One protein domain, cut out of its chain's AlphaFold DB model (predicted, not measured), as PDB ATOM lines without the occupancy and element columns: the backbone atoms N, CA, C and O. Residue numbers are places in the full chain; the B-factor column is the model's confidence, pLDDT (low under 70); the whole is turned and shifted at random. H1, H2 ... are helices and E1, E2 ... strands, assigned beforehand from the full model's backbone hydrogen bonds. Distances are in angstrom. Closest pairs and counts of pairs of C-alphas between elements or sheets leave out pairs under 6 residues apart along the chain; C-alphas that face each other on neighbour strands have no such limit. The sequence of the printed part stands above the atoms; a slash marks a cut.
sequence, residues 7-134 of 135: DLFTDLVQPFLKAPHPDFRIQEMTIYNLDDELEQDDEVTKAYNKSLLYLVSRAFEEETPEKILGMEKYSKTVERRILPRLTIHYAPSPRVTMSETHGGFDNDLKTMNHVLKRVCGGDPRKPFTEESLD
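Overview. This is residues 7 to 134 of the 135 residues of the protein "Peptidase C1" of Gemmatimonadetes bacterium (UniProt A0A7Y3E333). Two parallel strands, E1 and E2, lie side by side near the middle of a flat domain, and five helices are spread around this short ribbon without touching one another. H1 lies near the end where the strands begin, H2 follows E1 at the other end, H3 and H1 lie farthest out, their centres 16.4 A and 15.5 A from the mean of all C-alphas, and H5 lies on the side of the strands away from H3. The 128 printed residues run H1, E1, H2, H3, H4, E2, H5 with unnamed stretches between; the class is mixed, helices and strands, with under half of the residues in named elements. The whole is only just compact, close to loose, with a radius of gyration of the C-alphas of 16.2 A and spans of 40 by 40 by 20 A.

Arrangement. The closest C-alphas of H1, residues 7 to 18, and E2, residues 86 to 91, are those of Leu 17 and Leu 86, 7.4 A apart. E1, residues 29 to 34, and E2 are parallel neighbours at 22 degrees; N 31 and O 87 are within hydrogen-bond range at 2.9 A. H2, residues 36 to 41, and H3, residues 52 to 60, are close but not clearly touching, about perpendicular at 89 degrees, with the C-alphas of Gln 40 and Tyr 54 closest at 7.6 A. H2 and H4, residues 72 to 75, are close but not clearly touching, with the C-alphas of Asp 36 and Glu 72 closest at 5.6 A. E1, H2, H3, H4 and E2 form a strand-helix-strand unit, two parallel neighbour strands with helices between them in the chain. H5, residues 109 to 119, is only just apart from E1, closest 8.2 A. Every O i to N i+4 pair is within range in H2, H3 and H5, 5 of 8 in H1; H4 is too short for one.

Along the chain. H1 spans 15.7 A from C-alpha 7 at (227.392, 165.812, 230.521), E1 16.8 A, E2 16.6 A, and H5 15.4 A to C-alpha 119 at (248.494, 181.214, 238.852).

Size, cuts and confidence. The C-alphas of Pro 22 and Ala 47 are farthest apart, 49.0 A. The printed part has no cut. The links H3 to H4 and E2 to H5 are long. Residue 45 is under pLDDT 70.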
ATOM      1  N   ASP A   7     227.504 165.984 231.970       95.94
ATOM      2  CA  ASP A   7     227.392 165.812 230.521       95.94
ATOM      3  C   ASP A   7     227.879 167.066 229.784       95.94
ATOM      4  O   ASP A   7     228.752 166.963 228.926       95.94
ATOM      5  N   LEU A   8     227.481 168.267 230.225       95.94
ATOM      6  CA  LEU A   8     227.999 169.531 229.686       95.94
ATOM      7  C   LEU A   8     229.526 169.608 229.793       95.94
ATOM      8  O   LEU A   8     230.213 170.021 228.856       95.94
ATOM      9  N   PHE A   9     230.084 169.185 230.929       97.12
ATOM     10  CA  PHE A   9     231.532 169.090 231.096       97.12
ATOM     11  C   PHE A   9     232.162 168.075 230.133       97.12
ATOM     12  O   PHE A   9     233.216 168.342 229.547       97.12
ATOM     13  N   THR A  10     231.529 166.916 229.967       96.19
ATOM     14  CA  THR A  10     232.003 165.836 229.096       96.19
ATOM     15  C   THR A  10     232.023 166.251 227.635       96.19
ATOM     16  O   THR A  10     233.024 166.018 226.957       96.19
ATOM     17  N   ASP A  11     230.991 166.945 227.185       96.62
ATOM     18  CA  ASP A  11     230.825 167.278 225.778       96.62
ATOM     19  C   ASP A  11     231.604 168.535 225.389       96.62
ATOM     20  O   ASP A  11     232.217 168.581 224.321       96.62
ATOM     21  N   LEU A  12     231.635 169.547 226.262       96.38
ATOM     22  CA  LEU A  12     232.191 170.858 225.913       96.38
ATOM     23  C   LEU A  12     233.595 171.103 226.463       96.38
ATOM     24  O   LEU A  12     234.371 171.826 225.842       96.38
ATOM     25  N   VAL A  13     233.953 170.528 227.615       96.00
ATOM     26  CA  VAL A  13     235.213 170.860 228.310       96.00
ATOM     27  C   VAL A  13     236.256 169.755 228.167       96.00
ATOM     28  O   VAL A  13     237.424 170.042 227.880       96.00
ATOM     29  N   GLN A  14     235.864 168.486 228.327       96.44
ATOM     30  CA  GLN A  14     236.805 167.366 228.225       96.44
ATOM     31  C   GLN A  14     237.596 167.318 226.909       96.44
ATOM     32  O   GLN A  14     238.781 166.974 226.987       96.44
ATOM     33  N   PRO A  15     237.048 167.670 225.724       96.12
ATOM     34  CA  PRO A  15     237.834 167.680 224.491       96.12
ATOM     35  C   PRO A  15     239.087 168.559 224.599       96.12
ATOM     36  O   PRO A  15     240.181 168.126 224.239       96.12
ATOM     37  N   PHE A  16     238.979 169.741 225.213       96.88
ATOM     38  CA  PHE A  16     240.114 170.651 225.401       96.88
ATOM     39  C   PHE A  16     241.088 170.198 226.499       96.88
ATOM     40  O   PHE A  16     242.267 170.562 226.470       96.88
ATOM     41  N   LEU A  17     240.629 169.379 227.452       96.62
ATOM     42  CA  LEU A  17     241.479 168.711 228.449       96.62
ATOM     43  C   LEU A  17     242.191 167.467 227.895       96.62
ATOM     44  O   LEU A  17     243.180 167.019 228.487       96.62
ATOM     45  N   LYS A  18     241.756 166.939 226.745       95.31
ATOM     46  CA  LYS A  18     242.393 165.818 226.030       95.31
ATOM     47  C   LYS A  18     243.236 166.268 224.833       95.31
ATOM     48  O   LYS A  18     244.173 165.564 224.475       95.31
ATOM     49  N   ALA A  19     242.957 167.446 224.271       95.44
ATOM     50  CA  ALA A  19     243.648 167.979 223.099       95.44
ATOM     51  C   ALA A  19     245.183 168.003 223.285       95.44
ATOM     52  O   ALA A  19     245.659 168.515 224.312       95.44
ATOM     53  N   PRO A  20     245.961 167.447 222.335       93.50
ATOM     54  CA  PRO A  20     247.419 167.417 222.406       93.50
ATOM     55  C   PRO A  20     248.028 168.794 222.091       93.50
ATOM     56  O   PRO A  20     247.363 169.700 221.609       93.50
ATOM     57  N   HIS A  21     249.320 168.969 222.359       88.81
ATOM     58  CA  HIS A  21     250.086 170.090 221.797       88.81
ATOM     59  C   HIS A  21     250.402 169.793 220.312       88.81
ATOM     60  O   HIS A  21     250.727 168.640 220.024       88.81
ATOM     61  N   PRO A  22     250.400 170.773 219.380       94.12
ATOM     62  CA  PRO A  22     250.264 172.226 219.561       94.12
ATOM     63  C   PRO A  22     248.830 172.761 219.527       94.12
ATOM     64  O   PRO A  22     248.659 173.977 219.612       94.12
ATOM     65  N   ASP A  23     247.823 171.895 219.424       94.88
ATOM     66  CA  ASP A  23     246.428 172.327 219.368       94.88
ATOM     67  C   ASP A  23     246.041 173.133 220.614       94.88
ATOM     68  O   ASP A  23     246.599 172.976 221.715       94.88
ATOM     69  N   PHE A  24     245.061 174.023 220.430       95.62
ATOM     70  CA  PHE A  24     244.485 174.766 221.540       95.62
ATOM     71  C   PHE A  24     243.936 173.787 222.581       95.62
ATOM     72  O   PHE A  24     243.167 172.876 222.268       95.62
ATOM     73  N   ARG A  25     244.341 173.980 223.836       96.00
ATOM     74  CA  ARG A  25     244.038 173.050 224.919       96.00
ATOM     75  C   ARG A  25     243.995 173.765 226.264       96.00
ATOM     76  O   ARG A  25     244.736 174.720 226.485       96.00
ATOM     77  N   ILE A  26     243.205 173.243 227.198       96.12
ATOM     78  CA  ILE A  26     243.204 173.708 228.591       96.12
ATOM     79  C   ILE A  26     244.444 173.139 229.276       96.12
ATOM     80  O   ILE A  26     244.531 171.932 229.492       96.12
ATOM     81  N   GLN A  27     245.435 173.978 229.579       94.00
ATOM     82  CA  GLN A  27     246.696 173.517 230.169       94.00
ATOM     83  C   GLN A  27     246.498 172.850 231.535       94.00
ATOM     84  O   GLN A  27     247.143 171.841 231.811       94.00
ATOM     85  N   GLU A  28     245.592 173.379 232.351       94.75
ATOM     86  CA  GLU A  28     245.262 172.842 233.665       94.75
ATOM     87  C   GLU A  28     243.862 173.309 234.082       94.75
ATOM     88  O   GLU A  28     243.482 174.445 233.801       94.75
ATOM     89  N   MET A  29     243.096 172.452 234.755       96.38
ATOM     90  CA  MET A  29     241.804 172.794 235.346       96.38
ATOM     91  C   MET A  29     241.754 172.292 236.785       96.38
ATOM     92  O   MET A  29     241.941 171.101 237.036       96.38
ATOM     93  N   THR A  30     241.445 173.197 237.713       96.88
ATOM     94  CA  THR A  30     241.182 172.849 239.110       96.88
ATOM     95  C   THR A  30     239.800 173.287 239.531       96.88
ATOM     96  O   THR A  30     239.400 174.419 239.281       96.88
ATOM     97  N   ILE A  31     239.098 172.375 240.193       97.19
ATOM     98  CA  ILE A  31     237.771 172.587 240.753       97.19
ATOM     99  C   ILE A  31     237.862 172.411 242.271       97.19
ATOM    100  O   ILE A  31     238.488 171.462 242.746       97.19
ATOM    101  N   TYR A  32     237.232 173.319 243.012       97.62
ATOM    102  CA  TYR A  32     237.033 173.215 244.456       97.62
ATOM    103  C   TYR A  32     235.547 172.964 244.704       97.62
ATOM    104  O   TYR A  32     234.702 173.771 244.304       97.62
ATOM    105  N   ASN A  33     235.256 171.819 245.305       97.50
ATOM    106  CA  ASN A  33     233.922 171.382 245.687       97.50
ATOM    107  C   ASN A  33     233.883 171.174 247.203       97.50
ATOM    108  O   ASN A  33     234.926 171.009 247.838       97.50
ATOM    109  N   LEU A  34     232.686 171.151 247.770       97.50
ATOM    110  CA  LEU A  34     232.463 170.598 249.100       97.50
ATOM    111  C   LEU A  34     232.418 169.063 248.995       97.50
ATOM    112  O   LEU A  34     232.156 168.518 247.912       97.50
ATOM    113  N   ASP A  35     232.726 168.358 250.081       97.06
ATOM    114  CA  ASP A  35     232.288 166.966 250.210       97.06
ATOM    115  C   ASP A  35     230.752 166.891 250.315       97.06
ATOM    116  O   ASP A  35     230.077 167.914 250.410       97.06
ATOM    117  N   ASP A  36     230.166 165.696 250.206       95.56
ATOM    118  CA  ASP A  36     228.698 165.593 250.169       95.56
ATOM    119  C   ASP A  36     228.011 165.962 251.500       95.56
ATOM    120  O   ASP A  36     226.834 166.314 251.472       95.56
ATOM    121  N   GLU A  37     228.714 165.895 252.638       95.31
ATOM    122  CA  GLU A  37     228.173 166.288 253.948       95.31
ATOM    123  C   GLU A  37     228.066 167.813 254.026       95.31
ATOM    124  O   GLU A  37     226.962 168.344 254.146       95.31
ATOM    125  N   LEU A  38     229.179 168.517 253.800       95.69
ATOM    126  CA  LEU A  38     229.202 169.978 253.729       95.69
ATOM    127  C   LEU A  38     228.312 170.515 252.604       95.69
ATOM    128  O   LEU A  38     227.672 171.545 252.761       95.69
ATOM    129  N   GLU A  39     228.221 169.815 251.470       95.94
ATOM    130  CA  GLU A  39     227.308 170.197 250.393       95.94
ATOM    131  C   GLU A  39     225.843 170.140 250.831       95.94
ATOM    132  O   GLU A  39     225.047 170.940 250.365       95.94
ATOM    133  N   GLN A  40     225.434 169.195 251.678       92.75
ATOM    134  CA  GLN A  40     224.048 169.149 252.157       92.75
ATOM    135  C   GLN A  40     223.766 170.206 253.228       92.75
ATOM    136  O   GLN A  40     222.638 170.710 253.276       92.75
ATOM    137  N   ASP A  41     224.783 170.546 254.018       92.81
ATOM    138  CA  ASP A  41     224.725 171.554 255.078       92.81
ATOM    139  C   ASP A  41     224.946 172.994 254.570       92.81
ATOM    140  O   ASP A  41     224.699 173.949 255.304       92.81
ATOM    141  N   ASP A  42     225.373 173.177 253.315       90.50
ATOM    142  CA  ASP A  42     225.578 174.494 252.705       90.50
ATOM    143  C   ASP A  42     224.265 175.291 252.629       90.50
ATOM    144  O   ASP A  42     223.233 174.818 252.143       90.50
ATOM    145  N   GLU A  43     224.317 176.546 253.076       87.06
ATOM    146  CA  GLU A  43     223.189 177.472 253.074       87.06
ATOM    147  C   GLU A  43     223.506 178.693 252.204       87.06
ATOM    148  O   GLU A  43     224.409 179.480 252.485       87.06
ATOM    149  N   VAL A  44     222.727 178.885 251.139       76.56
ATOM    150  CA  VAL A  44     223.018 179.898 250.110       76.56
ATOM    151  C   VAL A  44     222.535 181.281 250.520       76.56
ATOM    152  O   VAL A  44     223.181 182.291 250.249       76.56
ATOM    153  N   THR A  45     221.354 181.356 251.135       69.38
ATOM    154  CA  THR A  45     220.781 182.616 251.619       69.38
ATOM    155  C   THR A  45     219.943 182.358 252.860       69.38
ATOM    156  O   THR A  45     219.372 181.286 253.005       69.38
ATOM    157  N   LYS A  46     219.711 183.389 253.679       71.38
ATOM    158  CA  LYS A  46     218.771 183.302 254.816       71.38
ATOM    159  C   LYS A  46     217.322 182.969 254.411       71.38
ATOM    160  O   LYS A  46     216.503 182.666 255.272       71.38
ATOM    161  N   ALA A  47     216.980 183.101 253.126       75.19
ATOM    162  CA  ALA A  47     215.673 182.733 252.580       75.19
ATOM    163  C   ALA A  47     215.633 181.278 252.070       75.19
ATOM    164  O   ALA A  47     214.552 180.720 251.893       75.19
ATOM    165  N   TYR A  48     216.800 180.672 251.833       75.88
ATOM    166  CA  TYR A  48     216.973 179.317 251.331       75.88
ATOM    167  C   TYR A  48     218.167 178.652 252.031       75.88
ATOM    168  O   TYR A  48     219.310 178.746 251.582       75.88
ATOM    169  N   ASN A  49     217.866 177.976 253.138       80.62
ATOM    170  CA  ASN A  49     218.827 177.327 254.037       80.62
ATOM    171  C   ASN A  49     219.146 175.890 253.576       80.62
ATOM    172  O   ASN A  49     218.978 174.933 254.327       80.62
ATOM    173  N   LYS A  50     219.436 175.719 252.284       86.62
ATOM    174  CA  LYS A  50     219.830 174.443 251.664       86.62
ATOM    175  C   LYS A  50     220.814 174.725 250.530       86.62
ATOM    176  O   LYS A  50     220.841 175.848 250.026       86.62
ATOM    177  N   SER A  51     221.524 173.698 250.063       91.06
ATOM    178  CA  SER A  51     222.517 173.867 248.996       91.06
ATOM    179  C   SER A  51     221.927 174.318 247.667       91.06
ATOM    180  O   SER A  51     220.915 173.791 247.182       91.06
ATOM    181  N   LEU A  52     222.633 175.258 247.027       91.94
ATOM    182  CA  LEU A  52     222.281 175.747 245.695       91.94
ATOM    183  C   LEU A  52     222.386 174.635 244.661       91.94
ATOM    184  O   LEU A  52     221.555 174.559 243.763       91.94
ATOM    185  N   LEU A  53     223.398 173.771 244.762       94.75
ATOM    186  CA  LEU A  53     223.595 172.712 243.776       94.75
ATOM    187  C   LEU A  53     222.522 171.636 243.900       94.75
ATOM    188  O   LEU A  53     222.067 171.115 242.884       94.75
ATOM    189  N   TYR A  54     222.061 171.347 245.119       94.44
ATOM    190  CA  TYR A  54     220.899 170.491 245.329       94.44
ATOM    191  C   TYR A  54     219.609 171.124 244.790       94.44
ATOM    192  O   TYR A  54     218.789 170.394 244.227       94.44
ATOM    193  N   LEU A  55     219.433 172.446 244.912       93.12
ATOM    194  CA  LEU A  55     218.322 173.164 244.277       93.12
ATOM    195  C   LEU A  55     218.379 173.042 242.753       93.12
ATOM    196  O   LEU A  55     217.396 172.632 242.143       93.12
ATOM    197  N   VAL A  56     219.532 173.348 242.154       94.31
ATOM    198  CA  VAL A  56     219.734 173.287 240.701       94.31
ATOM    199  C   VAL A  56     219.471 171.868 240.195       94.31
ATOM    200  O   VAL A  56     218.551 171.668 239.407       94.31
ATOM    201  N   SER A  57     220.167 170.876 240.762       96.00
ATOM    202  CA  SER A  57     220.043 169.453 240.418       96.00
ATOM    203  C   SER A  57     218.600 168.947 240.459       96.00
ATOM    204  O   SER A  57     218.216 168.134 239.626       96.00
ATOM    205  N   ARG A  58     217.796 169.385 241.436       95.56
ATOM    206  CA  ARG A  58     216.462 168.814 241.694       95.56
ATOM    207  C   ARG A  58     215.294 169.653 241.189       95.56
ATOM    208  O   ARG A  58     214.171 169.159 241.255       95.56
ATOM    209  N   ALA A  59     215.516 170.896 240.768       93.81
ATOM    210  CA  ALA A  59     214.420 171.804 240.436       93.81
ATOM    211  C   ALA A  59     214.638 172.669 239.190       93.81
ATOM    212  O   ALA A  59     213.638 173.121 238.636       93.81
ATOM    213  N   PHE A  60     215.881 172.943 238.773       93.88
ATOM    214  CA  PHE A  60     216.154 173.907 237.691       93.88
ATOM    215  C   PHE A  60     216.778 173.303 236.431       93.88
ATOM    216  O   PHE A  60     216.876 174.009 235.431       93.88
ATOM    217  N   GLU A  61     217.157 172.029 236.456       95.06
ATOM    218  CA  GLU A  61     217.576 171.292 235.261       95.06
ATOM    219  C   GLU A  61     216.363 170.687 234.534       95.06
ATOM    220  O   GLU A  61     215.310 170.469 235.140       95.06
ATOM    221  N   GLU A  62     216.500 170.443 233.226       92.06
ATOM    222  CA  GLU A  62     215.418 169.884 232.395       92.06
ATOM    223  C   GLU A  62     215.011 168.482 232.869       92.06
ATOM    224  O   GLU A  62     213.825 168.188 233.028       92.06
ATOM    225  N   GLU A  63     216.008 167.646 233.156       92.75
ATOM    226  CA  GLU A  63     215.844 166.344 233.788       92.75
ATOM    227  C   GLU A  63     216.178 166.454 235.278       92.75
ATOM    228  O   GLU A  63     217.123 167.133 235.673       92.75
ATOM    229  N   THR A  64     215.404 165.791 236.142       92.94
ATOM    230  CA  THR A  64     215.630 165.856 237.596       92.94
ATOM    231  C   THR A  64     215.583 164.470 238.253       92.94
ATOM    232  O   THR A  64     214.690 163.673 237.963       92.94
ATOM    233  N   PRO A  65     216.502 164.156 239.193       93.38
ATOM    234  CA  PRO A  65     217.677 164.943 239.558       93.38
ATOM    235  C   PRO A  65     218.802 164.835 238.515       93.38
ATOM    236  O   PRO A  65     219.190 163.725 238.145       93.38
ATOM    237  N   GLU A  66     219.394 165.961 238.127       97.19
ATOM    238  CA  GLU A  66     220.546 165.982 237.219       97.19
ATOM    239  C   GLU A  66     221.886 165.892 237.967       97.19
ATOM    240  O   GLU A  66     222.036 166.333 239.116       97.19
ATOM    241  N   LYS A  67     222.894 165.321 237.307       97.25
ATOM    242  CA  LYS A  67     224.253 165.136 237.808       97.25
ATOM    243  C   LYS A  67     225.062 166.415 237.636       97.25
ATOM    244  O   LYS A  67     225.686 166.637 236.601       97.25
ATOM    245  N   ILE A  68     225.122 167.226 238.682       97.75
ATOM    246  CA  ILE A  68     225.906 168.465 238.691       97.75
ATOM    247  C   ILE A  68     227.377 168.194 239.035       97.75
ATOM    248  O   ILE A  68     227.683 167.582 240.060       97.75
ATOM    249  N   LEU A  69     228.304 168.684 238.203       97.62
ATOM    250  CA  LEU A  69     229.753 168.488 238.363       97.62
ATOM    251  C   LEU A  69     230.281 169.047 239.692       97.62
ATOM    252  O   LEU A  69     231.251 168.533 240.246       97.62
ATOM    253  N   GLY A  70     229.663 170.101 240.218       96.81
ATOM    254  CA  GLY A  70     230.048 170.707 241.489       96.81
ATOM    255  C   GLY A  70     229.796 169.835 242.720       96.81
ATOM    256  O   GLY A  70     230.339 170.132 243.776       96.81
ATOM    257  N   MET A  71     229.036 168.745 242.593       97.50
ATOM    258  CA  MET A  71     228.723 167.854 243.711       97.50
ATOM    259  C   MET A  71     229.720 166.693 243.770       97.50
ATOM    260  O   MET A  71     230.039 166.070 242.748       97.50
ATOM    261  N   GLU A  72     230.204 166.344 244.965       97.31
ATOM    262  CA  GLU A  72     231.186 165.266 245.144       97.31
ATOM    263  C   GLU A  72     230.706 163.933 244.548       97.31
ATOM    264  O   GLU A  72     231.412 163.302 243.752       97.31
ATOM    265  N   LYS A  73     229.477 163.526 244.876       96.06
ATOM    266  CA  LYS A  73     228.896 162.252 244.431       96.06
ATOM    267  C   LYS A  73     228.848 162.084 242.908       96.06
ATOM    268  O   LYS A  73     228.937 160.960 242.420       96.06
ATOM    269  N   TYR A  74     228.731 163.182 242.157       97.19
ATOM    270  CA  TYR A  74     228.679 163.156 240.695       97.19
ATOM    271  C   TYR A  74     230.051 163.396 240.070       97.19
ATOM    272  O   TYR A  74     230.429 162.683 239.151       97.19
ATOM    273  N   SER A  75     230.864 164.309 240.600       96.50
ATOM    274  CA  SER A  75     232.236 164.518 240.103       96.50
ATOM    275  C   SER A  75     233.143 163.291 240.236       96.50
ATOM    276  O   SER A  75     234.099 163.148 239.471       96.50
ATOM    277  N   LYS A  76     232.854 162.377 241.171       95.31
ATOM    278  CA  LYS A  76     233.548 161.084 241.292       95.31
ATOM    279  C   LYS A  76     233.313 160.142 240.101       95.31
ATOM    280  O   LYS A  76     234.112 159.228 239.917       95.31
ATOM    281  N   THR A  77     232.271 160.351 239.288       94.69
ATOM    282  CA  THR A  77     231.999 159.519 238.099       94.69
ATOM    283  C   THR A  77     232.862 159.897 236.893       94.69
ATOM    284  O   THR A  77     232.995 159.106 235.962       94.69
ATOM    285  N   VAL A  78     233.493 161.077 236.913       94.62
ATOM    286  CA  VAL A  78     234.404 161.531 235.858       94.62
ATOM    287  C   VAL A  78     235.692 160.703 235.890       94.62
ATOM    288  O   VAL A  78     236.415 160.686 236.891       94.62
ATOM    289  N   GLU A  79     236.032 160.049 234.776       92.12
ATOM    290  CA  GLU A  79     237.241 159.227 234.677       92.12
ATOM    291  C   GLU A  79     238.515 160.092 234.651       92.12
ATOM    292  O   GLU A  79     239.011 160.523 233.611       92.12
ATOM    293  N   ARG A  80     239.102 160.327 235.828       89.94
ATOM    294  CA  ARG A  80     240.299 161.179 235.965       89.94
ATOM    295  C   ARG A  80     241.542 160.615 235.273       89.94
ATOM    296  O   ARG A  80     242.425 161.381 234.899       89.94
ATOM    297  N   ARG A  81     241.621 159.294 235.062       90.62
ATOM    298  CA  ARG A  81     242.772 158.640 234.403       90.62
ATOM    299  C   ARG A  81     242.980 159.126 232.970       90.62
ATOM    300  O   ARG A  81     244.119 159.218 232.526       90.62
ATOM    301  N   ILE A  82     241.894 159.470 232.278       91.81
ATOM    302  CA  ILE A  82     241.928 159.995 230.908       91.81
ATOM    303  C   ILE A  82     241.939 161.534 230.860       91.81
ATOM    304  O   ILE A  82     241.889 162.117 229.779       91.81
ATOM    305  N   LEU A  83     242.005 162.199 232.021       95.62
ATOM    306  CA  LEU A  83     242.010 163.657 232.181       95.62
ATOM    307  C   LEU A  83     243.157 164.093 233.114       95.62
ATOM    308  O   LEU A  83     242.905 164.650 234.181       95.62
ATOM    309  N   PRO A  84     244.433 163.899 232.728       93.38
ATOM    310  CA  PRO A  84     245.583 164.156 233.609       93.38
ATOM    311  C   PRO A  84     245.753 165.631 234.009       93.38
ATOM    312  O   PRO A  84     246.541 165.945 234.893       93.38
ATOM    313  N   ARG A  85     245.031 166.543 233.347       95.56
ATOM    314  CA  ARG A  85     245.049 167.993 233.591       95.56
ATOM    315  C   ARG A  85     243.891 168.482 234.460       95.56
ATOM    316  O   ARG A  85     243.797 169.681 234.705       95.56
ATOM    317  N   LEU A  86     243.007 167.581 234.890       97.19
ATOM    318  CA  LEU A  86     241.896 167.884 235.783       97.19
ATOM    319  C   LEU A  86     242.261 167.504 237.217       97.19
ATOM    320  O   LEU A  86     242.532 166.341 237.511       97.19
ATOM    321  N   THR A  87     242.168 168.468 238.124       96.44
ATOM    322  CA  THR A  87     242.241 168.231 239.566       96.44
ATOM    323  C   THR A  87     240.954 168.707 240.226       96.44
ATOM    324  O   THR A  87     240.507 169.823 239.989       96.44
ATOM    325  N   ILE A  88     240.347 167.876 241.069       96.94
ATOM    326  CA  ILE A  88     239.188 168.270 241.878       96.94
ATOM    327  C   ILE A  88     239.563 168.072 243.339       96.94
ATOM    328  O   ILE A  88     239.939 166.961 243.730       96.94
ATOM    329  N   HIS A  89     239.472 169.147 244.111       97.44
ATOM    330  CA  HIS A  89     239.641 169.147 245.555       97.44
ATOM    331  C   HIS A  89     238.279 169.217 246.230       97.44
ATOM    332  O   HIS A  89     237.387 169.918 245.755       97.44
ATOM    333  N   TYR A  90     238.161 168.503 247.342       97.62
ATOM    334  CA  TYR A  90     236.993 168.531 248.208       97.62
ATOM    335  C   TYR A  90     237.397 169.175 249.528       97.62
ATOM    336  O   TYR A  90     238.447 168.824 250.077       97.62
ATOM    337  N   ALA A  91     236.621 170.149 249.987       97.12
ATOM    338  CA  ALA A  91     236.734 170.655 251.341       97.12
ATOM    339  C   ALA A  91     236.037 169.687 252.320       97.12
ATOM    340  O   ALA A  91     235.038 169.090 251.922       97.12
ATOM    341  N   PRO A  92     236.567 169.514 253.547       96.62
ATOM    342  CA  PRO A  92     237.795 170.122 254.049       96.62
ATOM    343  C   PRO A  92     239.055 169.377 253.565       96.62
ATOM    344  O   PRO A  92     239.168 168.153 253.582       96.62
ATOM    345  N   SER A  93     240.074 170.141 253.183       96.81
ATOM    346  CA  SER A  93     241.398 169.668 252.790       96.81
ATOM    347  C   SER A  93     242.485 170.508 253.470       96.81
ATOM    348  O   SER A  93     242.767 171.630 253.038       96.81
ATOM    349  N   PRO A  94     243.200 169.970 254.480       94.12
ATOM    350  CA  PRO A  94     244.121 170.747 255.310       94.12
ATOM    351  C   PRO A  94     245.213 171.528 254.568       94.12
ATOM    352  O   PRO A  94     245.752 172.477 255.137       94.12
ATOM    353  N   ARG A  95     245.550 171.139 253.332       95.06
ATOM    354  CA  ARG A  95     246.567 171.800 252.500       95.06
ATOM    355  C   ARG A  95     245.999 172.684 251.390       95.06
ATOM    356  O   ARG A  95     246.775 173.414 250.787       95.06
ATOM    357  N   VAL A  96     244.707 172.576 251.085       97.38
ATOM    358  CA  VAL A  96     244.121 173.168 249.875       97.38
ATOM    359  C   VAL A  96     242.961 174.096 250.189       97.38
ATOM    360  O   VAL A  96     242.921 175.184 249.640       97.38
ATOM    361  N   THR A  97     242.032 173.683 251.045       97.88
ATOM    362  CA  THR A  97     240.823 174.458 251.337       97.88
ATOM    363  C   THR A  97     240.222 174.029 252.669       97.88
ATOM    364  O   THR A  97     240.169 172.835 252.942       97.88
ATOM    365  N   MET A  98     239.797 174.961 253.516       97.50
ATOM    366  CA  MET A  98     238.989 174.653 254.711       97.50
ATOM    367  C   MET A  98     237.586 175.257 254.624       97.50
ATOM    368  O   MET A  98     236.940 175.408 255.654       97.50
ATOM    369  N   SER A  99     237.121 175.616 253.423       96.06
ATOM    370  CA  SER A  99     235.787 176.197 253.262       96.06
ATOM    371  C   SER A  99     234.699 175.204 253.674       96.06
ATOM    372  O   SER A  99     234.737 174.048 253.264       96.06
ATOM    373  N   GLU A 100     233.721 175.669 254.442       95.19
ATOM    374  CA  GLU A 100     232.544 174.879 254.837       95.19
ATOM    375  C   GLU A 100     231.318 175.190 253.967       95.19
ATOM    376  O   GLU A 100     230.330 174.469 254.009       95.19
ATOM    377  N   THR A 101     231.389 176.240 253.141       94.06
ATOM    378  CA  THR A 101     230.304 176.677 252.250       94.06
ATOM    379  C   THR A 101     230.828 176.980 250.847       94.06
ATOM    380  O   THR A 101     232.030 177.200 250.647       94.06
ATOM    381  N   HIS A 102     229.946 177.041 249.842       92.25
ATOM    382  CA  HIS A 102     230.356 177.458 248.488       92.25
ATOM    383  C   HIS A 102     230.772 178.924 248.432       92.25
ATOM    384  O   HIS A 102     231.699 179.266 247.701       92.25
ATOM    385  N   GLY A 103     230.087 179.775 249.195       89.44
ATOM    386  CA  GLY A 103     230.407 181.199 249.311       89.44
ATOM    387  C   GLY A 103     231.609 181.495 250.207       89.44
ATOM    388  O   GLY A 103     231.963 182.651 250.347       89.44
ATOM    389  N   GLY A 104     232.206 180.486 250.848       92.50
ATOM    390  CA  GLY A 104     233.391 180.657 251.689       92.50
ATOM    391  C   GLY A 104     234.713 180.449 250.951       92.50
ATOM    392  O   GLY A 104     235.768 180.760 251.497       92.50
ATOM    393  N   PHE A 105     234.701 179.919 249.720       95.12
ATOM    394  CA  PHE A 105     235.934 179.572 249.004       95.12
ATOM    395  C   PHE A 105     236.809 180.788 248.664       95.12
ATOM    396  O   PHE A 105     238.029 180.655 248.611       95.12
ATOM    397  N   ASP A 106     236.213 181.951 248.414       93.00
ATOM    398  CA  ASP A 106     236.911 183.211 248.137       93.00
ATOM    399  C   ASP A 106     237.426 183.908 249.407       93.00
ATOM    400  O   ASP A 106     238.410 184.645 249.338       93.00
ATOM    401  N   ASN A 107     236.855 183.583 250.569       94.19
ATOM    402  CA  ASN A 107     237.305 184.068 251.877       94.19
ATOM    403  C   ASN A 107     238.252 183.070 252.582       94.19
ATOM    404  O   ASN A 107     238.943 183.425 253.538       94.19
ATOM    405  N   ASP A 108     238.326 181.817 252.121       96.56
ATOM    406  CA  ASP A 108     239.198 180.794 252.697       96.56
ATOM    407  C   ASP A 108     240.666 181.012 252.296       96.56
ATOM    408  O   ASP A 108     241.090 180.804 251.151       96.56
ATOM    409  N   LEU A 109     241.484 181.352 253.295       96.94
ATOM    410  CA  LEU A 109     242.910 181.640 253.148       96.94
ATOM    411  C   LEU A 109     243.680 180.535 252.414       96.94
ATOM    412  O   LEU A 109     244.606 180.824 251.646       96.94
ATOM    413  N   LYS A 110     243.330 179.262 252.651       97.75
ATOM    414  CA  LYS A 110     244.002 178.130 252.000       97.75
ATOM    415  C   LYS A 110     243.618 178.036 250.530       97.75
ATOM    416  O   LYS A 110     244.518 177.907 249.701       97.75
ATOM    417  N   THR A 111     242.332 178.171 250.213       97.81
ATOM    418  CA  THR A 111     241.821 178.156 248.835       97.81
ATOM    419  C   THR A 111     242.479 179.258 248.021       97.81
ATOM    420  O   THR A 111     243.084 178.979 246.983       97.81
ATOM    421  N   MET A 112     242.462 180.493 248.524       97.69
ATOM    422  CA  MET A 112     243.002 181.643 247.801       97.69
ATOM    423  C   MET A 112     244.515 181.559 247.603       97.69
ATOM    424  O   MET A 112     245.013 181.826 246.506       97.69
ATOM    425  N   ASN A 113     245.267 181.097 248.605       97.69
ATOM    426  CA  ASN A 113     246.703 180.872 248.438       97.69
ATOM    427  C   ASN A 113     247.023 179.674 247.531       97.69
ATOM    428  O   ASN A 113     248.018 179.712 246.800       97.69
ATOM    429  N   HIS A 114     246.186 178.633 247.513       97.75
ATOM    430  CA  HIS A 114     246.331 177.517 246.582       97.75
ATOM    431  C   HIS A 114     246.079 177.963 245.134       97.75
ATOM    432  O   HIS A 114     246.871 177.641 244.247       97.75
ATOM    433  N   VAL A 115     245.036 178.766 244.891       97.00
ATOM    434  CA  VAL A 115     244.779 179.405 243.589       97.00
ATOM    435  C   VAL A 115     245.961 180.285 243.182       97.00
ATOM    436  O   VAL A 115     246.497 180.117 242.085       97.00
ATOM    437  N   LEU A 116     246.416 181.176 244.066       97.38
ATOM    438  CA  LEU A 116     247.489 182.122 243.770       97.38
ATOM    439  C   LEU A 116     248.800 181.413 243.406       97.38
ATOM    440  O   LEU A 116     249.431 181.756 242.409       97.38
ATOM    441  N   LYS A 117     249.176 180.372 244.159       97.06
ATOM    442  CA  LYS A 117     250.362 179.555 243.868       97.06
ATOM    443  C   LYS A 117     250.308 178.932 242.472       97.06
ATOM    444  O   LYS A 117     251.319 178.888 241.773       97.06
ATOM    445  N   ARG A 118     249.129 178.471 242.048       95.31
ATOM    446  CA  ARG A 118     248.920 177.875 240.719       95.31
ATOM    447  C   ARG A 118     249.026 178.919 239.613       95.31
ATOM    448  O   ARG A 118     249.735 178.689 238.640       95.31
ATOM    449  N   VAL A 119     248.403 180.085 239.796       94.75
ATOM    450  CA  VAL A 119     248.494 181.214 238.852       94.75
ATOM    451  C   VAL A 119     249.939 181.700 238.702       94.75
ATOM    452  O   VAL A 119     250.388 181.966 237.590       94.75
ATOM    453  N   CYS A 120     250.694 181.782 239.800       95.94
ATOM    454  CA  CYS A 120     252.101 182.183 239.778       95.94
ATOM    455  C   CYS A 120     253.060 181.079 239.295       95.94
ATOM    456  O   CYS A 120     254.239 181.363 239.092       95.94
ATOM    457  N   GLY A 121     252.597 179.833 239.141       95.19
ATOM    458  CA  GLY A 121     253.450 178.681 238.831       95.19
ATOM    459  C   GLY A 121     254.460 178.334 239.936       95.19
ATOM    460  O   GLY A 121     255.468 177.685 239.661       95.19
ATOM    461  N   GLY A 122     254.233 178.783 241.174       94.44
ATOM    462  CA  GLY A 122     255.189 178.688 242.276       94.44
ATOM    463  C   GLY A 122     254.780 179.523 243.488       94.44
ATOM    464  O   GLY A 122     253.710 180.128 243.505       94.44
ATOM    465  N   ASP A 123     255.626 179.541 244.520       95.44
ATOM    466  CA  ASP A 123     255.319 180.265 245.757       95.44
ATOM    467  C   ASP A 123     255.194 181.778 245.495       95.44
ATOM    468  O   ASP A 123     256.122 182.398 244.959       95.44
ATOM    469  N   PRO A 124     254.047 182.395 245.838       95.56
ATOM    470  CA  PRO A 124     253.818 183.800 245.547       95.56
ATOM    471  C   PRO A 124     254.676 184.697 246.440       95.56
ATOM    472  O   PRO A 124     254.848 184.447 247.630       95.56
ATOM    473  N   ARG A 125     255.162 185.813 245.881       95.81
ATOM    474  CA  ARG A 125     255.937 186.817 246.640       95.81
ATOM    475  C   ARG A 125     255.120 187.502 247.738       95.81
ATOM    476  O   ARG A 125     255.691 187.978 248.712       95.81
ATOM    477  N   LYS A 126     253.808 187.613 247.531       96.25
ATOM    478  CA  LYS A 126     252.840 188.213 248.453       96.25
ATOM    479  C   LYS A 126     251.628 187.280 248.537       96.25
ATOM    480  O   LYS A 126     250.750 187.398 247.684       96.25
ATOM    481  N   PRO A 127     251.622 186.302 249.458       96.88
ATOM    482  CA  PRO A 127     250.446 185.472 249.694       96.88
ATOM    483  C   PRO A 127     249.297 186.310 250.268       96.88
ATOM    484  O   PRO A 127     249.535 187.370 250.851       96.88
ATOM    485  N   PHE A 128     248.067 185.815 250.129       97.12
ATOM    486  CA  PHE A 128     246.936 186.342 250.887       97.12
ATOM    487  C   PHE A 128     247.163 186.091 252.382       97.12
ATOM    488  O   PHE A 128     247.707 185.054 252.771       97.12
ATOM    489  N   THR A 129     246.740 187.047 253.201       96.50
ATOM    490  CA  THR A 129     246.610 186.986 254.662       96.50
ATOM    491  C   THR A 129     245.131 187.047 255.047       96.50
ATOM    492  O   THR A 129     244.302 187.415 254.217       96.50
ATOM    493  N   GLU A 130     244.794 186.728 256.299       94.19
ATOM    494  CA  GLU A 130     243.418 186.890 256.808       94.19
ATOM    495  C   GLU A 130     242.917 188.329 256.607       94.19
ATOM    496  O   GLU A 130     241.861 188.529 256.028       94.19
ATOM    497  N   GLU A 131     243.740 189.327 256.945       94.31
ATOM    498  CA  GLU A 131     243.431 190.751 256.732       94.31
ATOM    499  C   GLU A 131     243.155 191.093 255.258       94.31
ATOM    500  O   GLU A 131     242.307 191.923 254.957       94.31
ATOM    501  N   SER A 132     243.849 190.452 254.311       92.69
ATOM    502  CA  SER A 132     243.632 190.723 252.883       92.69
ATOM    503  C   SER A 132     242.340 190.122 252.316       92.69
ATOM    504  O   SER A 132     241.970 190.469 251.195       92.69
ATOM    505  N   LEU A 133     241.702 189.206 253.052       92.56
ATOM    506  CA  LEU A 133     240.453 188.532 252.678       92.56
ATOM    507  C   LEU A 133     239.265 188.985 253.545       92.56
ATOM    508  O   LEU A 133     238.184 188.414 253.443       92.56
ATOM    509  N   ASP A 134     239.463 190.000 254.386       87.31
ATOM    510  CA  ASP A 134     238.429 190.606 255.222       87.31
ATOM    511  C   ASP A 134     237.750 191.748 254.443       87.31
ATOM    512  O   ASP A 134     238.215 192.893 254.455       87.31
TER     513      ASP A 134